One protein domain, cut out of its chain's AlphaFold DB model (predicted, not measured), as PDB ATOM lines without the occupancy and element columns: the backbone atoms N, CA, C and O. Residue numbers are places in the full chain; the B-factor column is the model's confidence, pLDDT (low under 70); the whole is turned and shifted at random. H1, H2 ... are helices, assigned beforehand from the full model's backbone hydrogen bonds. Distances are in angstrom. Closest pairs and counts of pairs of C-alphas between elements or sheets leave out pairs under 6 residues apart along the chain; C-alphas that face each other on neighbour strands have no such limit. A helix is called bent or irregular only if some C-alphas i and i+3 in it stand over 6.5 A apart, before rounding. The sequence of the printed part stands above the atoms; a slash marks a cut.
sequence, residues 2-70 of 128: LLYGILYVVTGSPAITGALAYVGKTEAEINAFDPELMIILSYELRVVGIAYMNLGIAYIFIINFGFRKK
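What this domain is: This is residues 2 to 70 of the 128 residues of an uncharacterized protein of Candidatus Lokiarchaeota archaeon (UniProt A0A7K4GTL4). Picture one long helix, H5, that makes the longest axis, with a chain of four shorter helices strung along part of one side: H1 side by side with it near its middle, H4 folding back at its first end, and the small H2 and H3 between. The far end of H5, with residues 61 to 70, sticks out beyond the rest. The printed part has 69 residues with five named helices, H1 to H5 in order along the chain, and no named strand; the class is all helix. The whole is a rod, only just loose and close to extended, with a radius of gyration of the C-alphas of 16.1 A and spans of 54 by 20 by 13 A.

Where its parts are: Find C-alpha 2 at (-24.100, -9.135, 13.714); from there H1, residues 2 to 11, runs 14.3 A. Next come H2, residues 14 to 17, and H3, residues 19 to 23. H4, residues 27 to 33, follows with 9.8 A. Then go to C-alpha 35 at (-31.834, 18.516, 7.869), where H5, residues 35 to 69, begins; it runs 50.8 A to C-alpha 69 at (-21.215, -26.808, 28.299). H5 has a kink of 36 degrees near residue 63 and is irregular, but only just: C-alphas 64 and 67 are 6.51 A apart.

How they stand to each other: Start at the hub, H5, which touches H1, H2 and H4. H1 touches it at residues 45 to 57 alone, at a shallow tilt of 17 degrees, opposite ways; the closest C-alphas, of Gly 5 and Gly 49, are 3.9 A apart. H4 and H5 are a helical hairpin at a steep tilt of 41 degrees, opposite ways; H5 touches H4 with residues 37 to 38 alone, and the closest C-alphas, of Asn 31 and Met 38, are 5.8 A apart. H2 and H5 only just touch, with 3 pairs of C-alphas within 8 A, the closest being Pro 14 and Leu 41 at 7.0 A, and with residues 41 to 45 of H5 alone. H3 touches no helix; it is apart from H1 and H5, and close but not clearly touching H2, where the closest C-alphas, of Pro 14 and Leu 20, are 6.2 A apart. On the backbone, each O i to N i+4 pair is within hydrogen-bond range in H1, H3 and H4, and 28 of 31 are in H5; H2 is too short for such a pair.

The domain as a whole: The C-alphas farthest apart, of Ala 32 and Lys 69, are 54.7 A apart. Without residues 61 to 70, which stand free, the body spans 42 by 20 by 13 A. The printed part has no cut, and its four links are tight. The mean pLDDT of the printed part is 89.2, and no printed residue is under 70.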
ATOM      1  N   LEU A   2     -25.382  -9.823  13.957       87.06
ATOM      2  CA  LEU A   2     -24.100  -9.135  13.714       87.06
ATOM      3  C   LEU A   2     -24.015  -8.424  12.346       87.06
ATOM      4  O   LEU A   2     -23.705  -7.241  12.297       87.06
ATOM      5  N   LEU A   3     -24.352  -9.120  11.253       86.56
ATOM      6  CA  LEU A   3     -24.340  -8.538   9.901       86.56
ATOM      7  C   LEU A   3     -25.349  -7.391   9.741       86.56
ATOM      8  O   LEU A   3     -25.006  -6.354   9.187       86.56
ATOM      9  N   TYR A   4     -26.562  -7.553  10.278       83.31
ATOM     10  CA  TYR A   4     -27.566  -6.482  10.309       83.31
ATOM     11  C   TYR A   4     -27.079  -5.273  11.111       83.31
ATOM     12  O   TYR A   4     -27.241  -4.144  10.670       83.31
ATOM     13  N   GLY A   5     -26.418  -5.498  12.248       88.25
ATOM     14  CA  GLY A   5     -25.830  -4.425  13.038       88.25
ATOM     15  C   GLY A   5     -24.766  -3.647  12.266       88.25
ATOM     16  O   GLY A   5     -24.820  -2.423  12.225       88.25
ATOM     17  N   ILE A   6     -23.865  -4.347  11.567       92.06
ATOM     18  CA  ILE A   6     -22.869  -3.712  10.690       92.06
ATOM     19  C   ILE A   6     -23.559  -2.894   9.593       92.06
ATOM     20  O   ILE A   6     -23.188  -1.744   9.372       92.06
ATOM     21  N   LEU A   7     -24.582  -3.453   8.937       89.81
ATOM     22  CA  LEU A   7     -25.332  -2.755   7.893       89.81
ATOM     23  C   LEU A   7     -25.931  -1.442   8.416       89.81
ATOM     24  O   LEU A   7     -25.772  -0.406   7.773       89.81
ATOM     25  N   TYR A   8     -26.554  -1.467   9.595       89.50
ATOM     26  CA  TYR A   8     -27.162  -0.293  10.227       89.50
ATOM     27  C   TYR A   8     -26.119   0.759  10.626       89.50
ATOM     28  O   TYR A   8     -26.316   1.943  10.369       89.50
ATOM     29  N   VAL A   9     -24.983   0.341  11.197       92.56
ATOM     30  CA  VAL A   9     -23.899   1.259  11.595       92.56
ATOM     31  C   VAL A   9     -23.237   1.924  10.391       92.56
ATOM     32  O   VAL A   9     -22.921   3.113  10.441       92.56
ATOM     33  N   VAL A  10     -22.988   1.165   9.323       92.12
ATOM     34  CA  VAL A  10     -22.277   1.668   8.139       92.12
ATOM     35  C   VAL A  10     -23.169   2.598   7.328       92.12
ATOM     36  O   VAL A  10     -22.728   3.682   6.952       92.12
ATOM     37  N   THR A  11     -24.413   2.189   7.073       89.69
ATOM     38  CA  THR A  11     -25.328   2.972   6.235       89.69
ATOM     39  C   THR A  11     -25.954   4.129   7.008       89.69
ATOM     40  O   THR A  11     -25.939   5.253   6.518       89.69
ATOM     41  N   GLY A  12     -26.475   3.882   8.217       85.12
ATOM     42  CA  GLY A  12     -27.194   4.883   9.009       85.12
ATOM     43  C   GLY A  12     -28.327   5.555   8.230       85.12
ATOM     44  O   GLY A  12     -28.533   6.753   8.388       85.12
ATOM     45  N   SER A  13     -28.996   4.825   7.337       84.88
ATOM     46  CA  SER A  13     -29.981   5.368   6.395       84.88
ATOM     47  C   SER A  13     -31.377   4.822   6.712       84.88
ATOM     48  O   SER A  13     -31.540   3.602   6.785       84.88
ATOM     49  N   PRO A  14     -32.404   5.679   6.876       79.31
ATOM     50  CA  PRO A  14     -33.793   5.247   7.065       79.31
ATOM     51  C   PRO A  14     -34.343   4.355   5.947       79.31
ATOM     52  O   PRO A  14     -35.318   3.636   6.160       79.31
ATOM     53  N   ALA A  15     -33.724   4.358   4.763       77.06
ATOM     54  CA  ALA A  15     -34.110   3.471   3.671       77.06
ATOM     55  C   ALA A  15     -33.963   1.979   4.021       77.06
ATOM     56  O   ALA A  15     -34.693   1.153   3.482       77.06
ATOM     57  N   ILE A  16     -33.067   1.622   4.948       75.56
ATOM     58  CA  ILE A  16     -32.809   0.219   5.313       75.56
ATOM     59  C   ILE A  16     -33.850  -0.367   6.279       75.56
ATOM     60  O   ILE A  16     -33.804  -1.563   6.563       75.56
ATOM     61  N   THR A  17     -34.738   0.462   6.840       74.00
ATOM     62  CA  THR A  17     -35.668   0.060   7.911       74.00
ATOM     63  C   THR A  17     -37.127  -0.002   7.480       74.00
ATOM     64  O   THR A  17     -37.984  -0.320   8.298       74.00
ATOM     65  N   GLY A  18     -37.437   0.359   6.230       73.31
ATOM     66  CA  GLY A  18     -38.819   0.525   5.773       73.31
ATOM     67  C   GLY A  18     -39.524   1.765   6.346       73.31
ATOM     68  O   GLY A  18     -40.654   2.054   5.959       73.31
ATOM     69  N   ALA A  19     -38.863   2.554   7.206       78.56
ATOM     70  CA  ALA A  19     -39.446   3.750   7.818       78.56
ATOM     71  C   ALA A  19     -39.874   4.799   6.779       78.56
ATOM     72  O   ALA A  19     -40.903   5.451   6.943       78.56
ATOM     73  N   LEU A  20     -39.126   4.924   5.679       83.94
ATOM     74  CA  LEU A  20     -39.482   5.807   4.564       83.94
ATOM     75  C   LEU A  20     -40.803   5.403   3.899       83.94
ATOM     76  O   LEU A  20     -41.620   6.264   3.576       83.94
ATOM     77  N   ALA A  21     -41.039   4.096   3.744       78.12
ATOM     78  CA  ALA A  21     -42.289   3.578   3.199       78.12
ATOM     79  C   ALA A  21     -43.461   3.839   4.155       78.12
ATOM     80  O   ALA A  21     -44.533   4.233   3.705       78.12
ATOM     81  N   TYR A  22     -43.240   3.701   5.465       80.69
ATOM     82  CA  TYR A  22     -44.253   3.995   6.480       80.69
ATOM     83  C   TYR A  22     -44.661   5.475   6.508       80.69
ATOM     84  O   TYR A  22     -45.845   5.799   6.536       80.69
ATOM     85  N   VAL A  23     -43.683   6.383   6.478       85.19
ATOM     86  CA  VAL A  23     -43.937   7.835   6.496       85.19
ATOM     87  C   VAL A  23     -44.388   8.349   5.119       85.19
ATOM     88  O   VAL A  23     -44.911   9.458   5.010       85.19
ATOM     89  N   GLY A  24     -44.206   7.555   4.058       87.19
ATOM     90  CA  GLY A  24     -44.526   7.940   2.685       87.19
ATOM     91  C   GLY A  24     -43.648   9.083   2.171       87.19
ATOM     92  O   GLY A  24     -44.122   9.920   1.406       87.19
ATOM     93  N   LYS A  25     -42.393   9.157   2.634       89.75
ATOM     94  CA  LYS A  25     -41.424  10.203   2.273       89.75
ATOM     95  C   LYS A  25     -40.084   9.593   1.902       89.75
ATOM     96  O   LYS A  25     -39.665   8.593   2.473       89.75
ATOM     97  N   THR A  26     -39.383  10.241   0.988       91.94
ATOM     98  CA  THR A  26     -37.987   9.961   0.652       91.94
ATOM     99  C   THR A  26     -37.036  10.672   1.617       91.94
ATOM    100  O   THR A  26     -37.398  11.662   2.254       91.94
ATOM    101  N   GLU A  27     -35.781  10.221   1.692       90.75
ATOM    102  CA  GLU A  27     -34.755  10.913   2.492       90.75
ATOM    103  C   GLU A  27     -34.547  12.358   2.030       90.75
ATOM    104  O   GLU A  27     -34.349  13.242   2.856       90.75
ATOM    105  N   ALA A  28     -34.646  12.616   0.721       91.88
ATOM    106  CA  ALA A  28     -34.520  13.959   0.165       91.88
ATOM    107  C   ALA A  28     -35.642  14.889   0.648       91.88
ATOM    108  O   ALA A  28     -35.376  16.040   0.982       91.88
ATOM    109  N   GLU A  29     -36.880  14.393   0.730       93.31
ATOM    110  CA  GLU A  29     -38.019  15.169   1.232       93.31
ATOM    111  C   GLU A  29     -37.922  15.438   2.733       93.31
ATOM    112  O   GLU A  29     -38.274  16.530   3.175       93.31
ATOM    113  N   ILE A  30     -37.431  14.473   3.516       91.12
ATOM    114  CA  ILE A  30     -37.200  14.676   4.952       91.12
ATOM    115  C   ILE A  30     -36.061  15.677   5.150       91.12
ATOM    116  O   ILE A  30     -36.221  16.627   5.904       91.12
ATOM    117  N   ASN A  31     -34.957  15.531   4.417       92.62
ATOM    118  CA  ASN A  31     -33.818  16.444   4.490       92.62
ATOM    119  C   ASN A  31     -34.172  17.872   4.048       92.62
ATOM    120  O   ASN A  31     -33.650  18.834   4.598       92.62
ATOM    121  N   ALA A  32     -35.045  18.025   3.049       95.00
ATOM    122  CA  ALA A  32     -35.521  19.335   2.605       95.00
ATOM    123  C   ALA A  32     -36.478  19.990   3.614       95.00
ATOM    124  O   ALA A  32     -36.561  21.216   3.662       95.00
ATOM    125  N   PHE A  33     -37.203  19.185   4.393       94.00
ATOM    126  CA  PHE A  33     -38.080  19.664   5.458       94.00
ATOM    127  C   PHE A  33     -37.288  20.055   6.712       94.00
ATOM    128  O   PHE A  33     -37.473  21.154   7.228       94.00
ATOM    129  N   ASP A  34     -36.411  19.165   7.178       94.38
ATOM    130  CA  ASP A  34     -35.576  19.354   8.360       94.38
ATOM    131  C   ASP A  34     -34.270  18.529   8.240       94.38
ATOM    132  O   ASP A  34     -34.268  17.306   8.433       94.38
ATOM    133  N   PRO A  35     -33.134  19.178   7.925       93.56
ATOM    134  CA  PRO A  35     -31.834  18.516   7.869       93.56
ATOM    135  C   PRO A  35     -31.357  17.972   9.223       93.56
ATOM    136  O   PRO A  35     -30.666  16.952   9.259       93.56
ATOM    137  N   GLU A  36     -31.703  18.621  10.340       95.81
ATOM    138  CA  GLU A  36     -31.299  18.158  11.675       95.81
ATOM    139  C   GLU A  36     -32.004  16.847  12.021       95.81
ATOM    140  O   GLU A  36     -31.377  15.922  12.546       95.81
ATOM    141  N   LEU A  37     -33.273  16.711  11.627       90.88
ATOM    142  CA  LEU A  37     -34.014  15.462  11.765       90.88
ATOM    143  C   LEU A  37     -33.311  14.298  11.051       90.88
ATOM    144  O   LEU A  37     -33.211  13.208  11.616       90.88
ATOM    145  N   MET A  38     -32.770  14.508   9.847       91.31
ATOM    146  CA  MET A  38     -32.031  13.458   9.131       91.31
ATOM    147  C   MET A  38     -30.747  13.034   9.849       91.31
ATOM    148  O   MET A  38     -30.414  11.845   9.858       91.31
ATOM    149  N   ILE A  39     -30.045  13.974  10.486       92.62
ATOM    150  CA  ILE A  39     -28.859  13.670  11.298       92.62
ATOM    151  C   ILE A  39     -29.255  12.806  12.499       92.62
ATOM    152  O   ILE A  39     -28.617  11.780  12.754       92.62
ATOM    153  N   ILE A  40     -30.325  13.186  13.204       93.12
ATOM    154  CA  ILE A  40     -30.830  12.448  14.367       93.12
ATOM    155  C   ILE A  40     -31.251  11.034  13.955       93.12
ATOM    156  O   ILE A  40     -30.811  10.065  14.569       93.12
ATOM    157  N   LEU A  41     -32.030  10.894  12.878       90.81
ATOM    158  CA  LEU A  41     -32.448   9.588  12.363       90.81
ATOM    159  C   LEU A  41     -31.246   8.707  12.007       90.81
ATOM    160  O   LEU A  41     -31.217   7.530  12.367       90.81
ATOM    161  N   SER A  42     -30.230   9.265  11.344       91.38
ATOM    162  CA  SER A  42     -29.015   8.513  11.019       91.38
ATOM    163  C   SER A  42     -28.285   8.032  12.270       91.38
ATOM    164  O   SER A  42     -27.841   6.882  12.331       91.38
ATOM    165  N   TYR A  43     -28.179   8.891  13.283       94.44
ATOM    166  CA  TYR A  43     -27.543   8.550  14.549       94.44
ATOM    167  C   TYR A  43     -28.297   7.436  15.286       94.44
ATOM    168  O   TYR A  43     -27.683   6.434  15.656       94.44
ATOM    169  N   GLU A  44     -29.619   7.554  15.422       91.50
ATOM    170  CA  GLU A  44     -30.468   6.534  16.052       91.50
ATOM    171  C   GLU A  44     -30.301   5.166  15.380       91.50
ATOM    172  O   GLU A  44     -30.086   4.150  16.045       91.50
ATOM    173  N   LEU A  45     -30.289   5.126  14.046       91.94
ATOM    174  CA  LEU A  45     -30.086   3.882  13.301       91.94
ATOM    175  C   LEU A  45     -28.714   3.259  13.553       91.94
ATOM    176  O   LEU A  45     -28.602   2.038  13.683       91.94
ATOM    177  N   ARG A  46     -27.668   4.078  13.675       93.81
ATOM    178  CA  ARG A  46     -26.328   3.595  14.024       93.81
ATOM    179  C   ARG A  46     -26.296   3.041  15.446       93.81
ATOM    180  O   ARG A  46     -25.694   1.992  15.661       93.81
ATOM    181  N   VAL A  47     -26.972   3.682  16.400       93.88
ATOM    182  CA  VAL A  47     -27.090   3.187  17.782       93.88
ATOM    183  C   VAL A  47     -27.816   1.840  17.821       93.88
ATOM    184  O   VAL A  47     -27.317   0.893  18.434       93.88
ATOM    185  N   VAL A  48     -28.933   1.705  17.098       89.75
ATOM    186  CA  VAL A  48     -29.633   0.421  16.920       89.75
ATOM    187  C   VAL A  48     -28.700  -0.625  16.300       89.75
ATOM    188  O   VAL A  48     -28.635  -1.766  16.765       89.75
ATOM    189  N   GLY A  49     -27.906  -0.234  15.301       90.56
ATOM    190  CA  GLY A  49     -26.897  -1.095  14.694       90.56
ATOM    191  C   GLY A  49     -25.847  -1.597  15.690       90.56
ATOM    192  O   GLY A  49     -25.568  -2.797  15.735       90.56
ATOM    193  N   ILE A  50     -25.319  -0.719  16.549       93.69
ATOM    194  CA  ILE A  50     -24.384  -1.088  17.625       93.69
ATOM    195  C   ILE A  50     -25.041  -2.078  18.592       93.69
ATOM    196  O   ILE A  50     -24.418  -3.073  18.974       93.69
ATOM    197  N   ALA A  51     -26.310  -1.866  18.953       90.31
ATOM    198  CA  ALA A  51     -27.049  -2.800  19.798       90.31
ATOM    199  C   ALA A  51     -27.153  -4.192  19.145       90.31
ATOM    200  O   ALA A  51     -26.852  -5.201  19.790       90.31
ATOM    201  N   TYR A  52     -27.474  -4.270  17.848       89.56
ATOM    202  CA  TYR A  52     -27.490  -5.538  17.111       89.56
ATOM    203  C   TYR A  52     -26.114  -6.200  16.998       89.56
ATOM    204  O   TYR A  52     -26.025  -7.432  17.058       89.56
ATOM    205  N   MET A  53     -25.040  -5.418  16.862       93.50
ATOM    206  CA  MET A  53     -23.676  -5.949  16.887       93.50
ATOM    207  C   MET A  53     -23.347  -6.563  18.248       93.50
ATOM    208  O   MET A  53     -22.901  -7.709  18.300       93.50
ATOM    209  N   ASN A  54     -23.637  -5.851  19.341       92.06
ATOM    210  CA  ASN A  54     -23.415  -6.335  20.703       92.06
ATOM    211  C   ASN A  54     -24.199  -7.620  20.986       92.06
ATOM    212  O   ASN A  54     -23.630  -8.582  21.499       92.06
ATOM    213  N   LEU A  55     -25.471  -7.684  20.576       88.69
ATOM    214  CA  LEU A  55     -26.265  -8.910  20.665       88.69
ATOM    215  C   LEU A  55     -25.639 -10.043  19.842       88.69
ATOM    216  O   LEU A  55     -25.522 -11.165  20.327       88.69
ATOM    217  N   GLY A  56     -25.191  -9.763  18.614       89.75
ATOM    218  CA  GLY A  56     -24.511 -10.743  17.766       89.75
ATOM    219  C   GLY A  56     -23.243 -11.319  18.402       89.75
ATOM    220  O   GLY A  56     -23.048 -12.532  18.388       89.75
ATOM    221  N   ILE A  57     -22.413 -10.466  19.004       92.75
ATOM    222  CA  ILE A  57     -21.209 -10.879  19.734       92.75
ATOM    223  C   ILE A  57     -21.594 -11.712  20.961       92.75
ATOM    224  O   ILE A  57     -21.048 -12.798  21.155       92.75
ATOM    225  N   ALA A  58     -22.574 -11.263  21.750       91.50
ATOM    226  CA  ALA A  58     -23.073 -12.007  22.903       91.50
ATOM    227  C   ALA A  58     -23.556 -13.414  22.512       91.50
ATOM    228  O   ALA A  58     -23.232 -14.382  23.197       91.50
ATOM    229  N   TYR A  59     -24.235 -13.568  21.371       89.25
ATOM    230  CA  TYR A  59     -24.629 -14.885  20.863       89.25
ATOM    231  C   TYR A  59     -23.441 -15.787  20.537       89.25
ATOM    232  O   TYR A  59     -23.475 -16.972  20.864       89.25
ATOM    233  N   ILE A  60     -22.374 -15.248  19.944       91.50
ATOM    234  CA  ILE A  60     -21.150 -16.022  19.697       91.50
ATOM    235  C   ILE A  60     -20.582 -16.536  21.028       91.50
ATOM    236  O   ILE A  60     -20.212 -17.709  21.120       91.50
ATOM    237  N   PHE A  61     -20.571 -15.707  22.077       93.12
ATOM    238  CA  PHE A  61     -20.170 -16.134  23.420       93.12
ATOM    239  C   PHE A  61     -21.101 -17.212  23.993       93.12
ATOM    240  O   PHE A  61     -20.624 -18.247  24.461       93.12
ATOM    241  N   ILE A  62     -22.419 -17.017  23.921       92.44
ATOM    242  CA  ILE A  62     -23.413 -17.971  24.433       92.44
ATOM    243  C   ILE A  62     -23.274 -19.335  23.748       92.44
ATOM    244  O   ILE A  62     -23.268 -20.364  24.423       92.44
ATOM    245  N   ILE A  63     -23.085 -19.362  22.427       89.00
ATOM    246  CA  ILE A  63     -22.896 -20.605  21.672       89.00
ATOM    247  C   ILE A  63     -21.607 -21.314  22.109       89.00
ATOM    248  O   ILE A  63     -21.627 -22.513  22.390       89.00
ATOM    249  N   ASN A  64     -20.487 -20.588  22.199       89.69
ATOM    250  CA  ASN A  64     -19.177 -21.191  22.462       89.69
ATOM    251  C   ASN A  64     -18.952 -21.589  23.925       89.69
ATOM    252  O   ASN A  64     -18.270 -22.580  24.180       89.69
ATOM    253  N   PHE A  65     -19.504 -20.849  24.883       92.19
ATOM    254  CA  PHE A  65     -19.254 -21.086  26.306       92.19
ATOM    255  C   PHE A  65     -20.463 -21.655  27.038       92.19
ATOM    256  O   PHE A  65     -20.292 -22.487  27.925       92.19
ATOM    257  N   GLY A  66     -21.663 -21.228  26.659       91.62
ATOM    258  CA  GLY A  66     -22.909 -21.647  27.281       91.62
ATOM    259  C   GLY A  66     -23.398 -22.989  26.745       91.62
ATOM    260  O   GLY A  66     -23.372 -23.999  27.449       91.62
ATOM    261  N   PHE A  67     -23.799 -23.026  25.472       90.06
ATOM    262  CA  PHE A  67     -24.398 -24.227  24.885       90.06
ATOM    263  C   PHE A  67     -23.424 -25.402  24.762       90.06
ATOM    264  O   PHE A  67     -23.828 -26.536  25.009       90.06
ATOM    265  N   ARG A  68     -22.132 -25.168  24.486       88.12
ATOM    266  CA  ARG A  68     -21.125 -26.252  24.489       88.12
ATOM    267  C   ARG A  68     -21.003 -26.970  25.835       88.12
ATOM    268  O   ARG A  68     -20.708 -28.160  25.859       88.12
ATOM    269  N   LYS A  69     -21.237 -26.259  26.937       90.75
ATOM    270  CA  LYS A  69     -21.215 -26.808  28.299       90.75
ATOM    271  C   LYS A  69     -22.601 -27.223  28.797       90.75
ATOM    272  O   LYS A  69     -22.725 -27.655  29.934       90.75
ATOM    273  N   LYS A  70     -23.630 -27.117  27.944       91.62
ATOM    274  CA  LYS A  70     -25.036 -27.376  28.287       91.62
ATOM    275  C   LYS A  70     -25.504 -26.557  29.493       91.62
ATOM    276  O   LYS A  70     -26.248 -27.043  30.334       91.62
TER     277      LYS A  70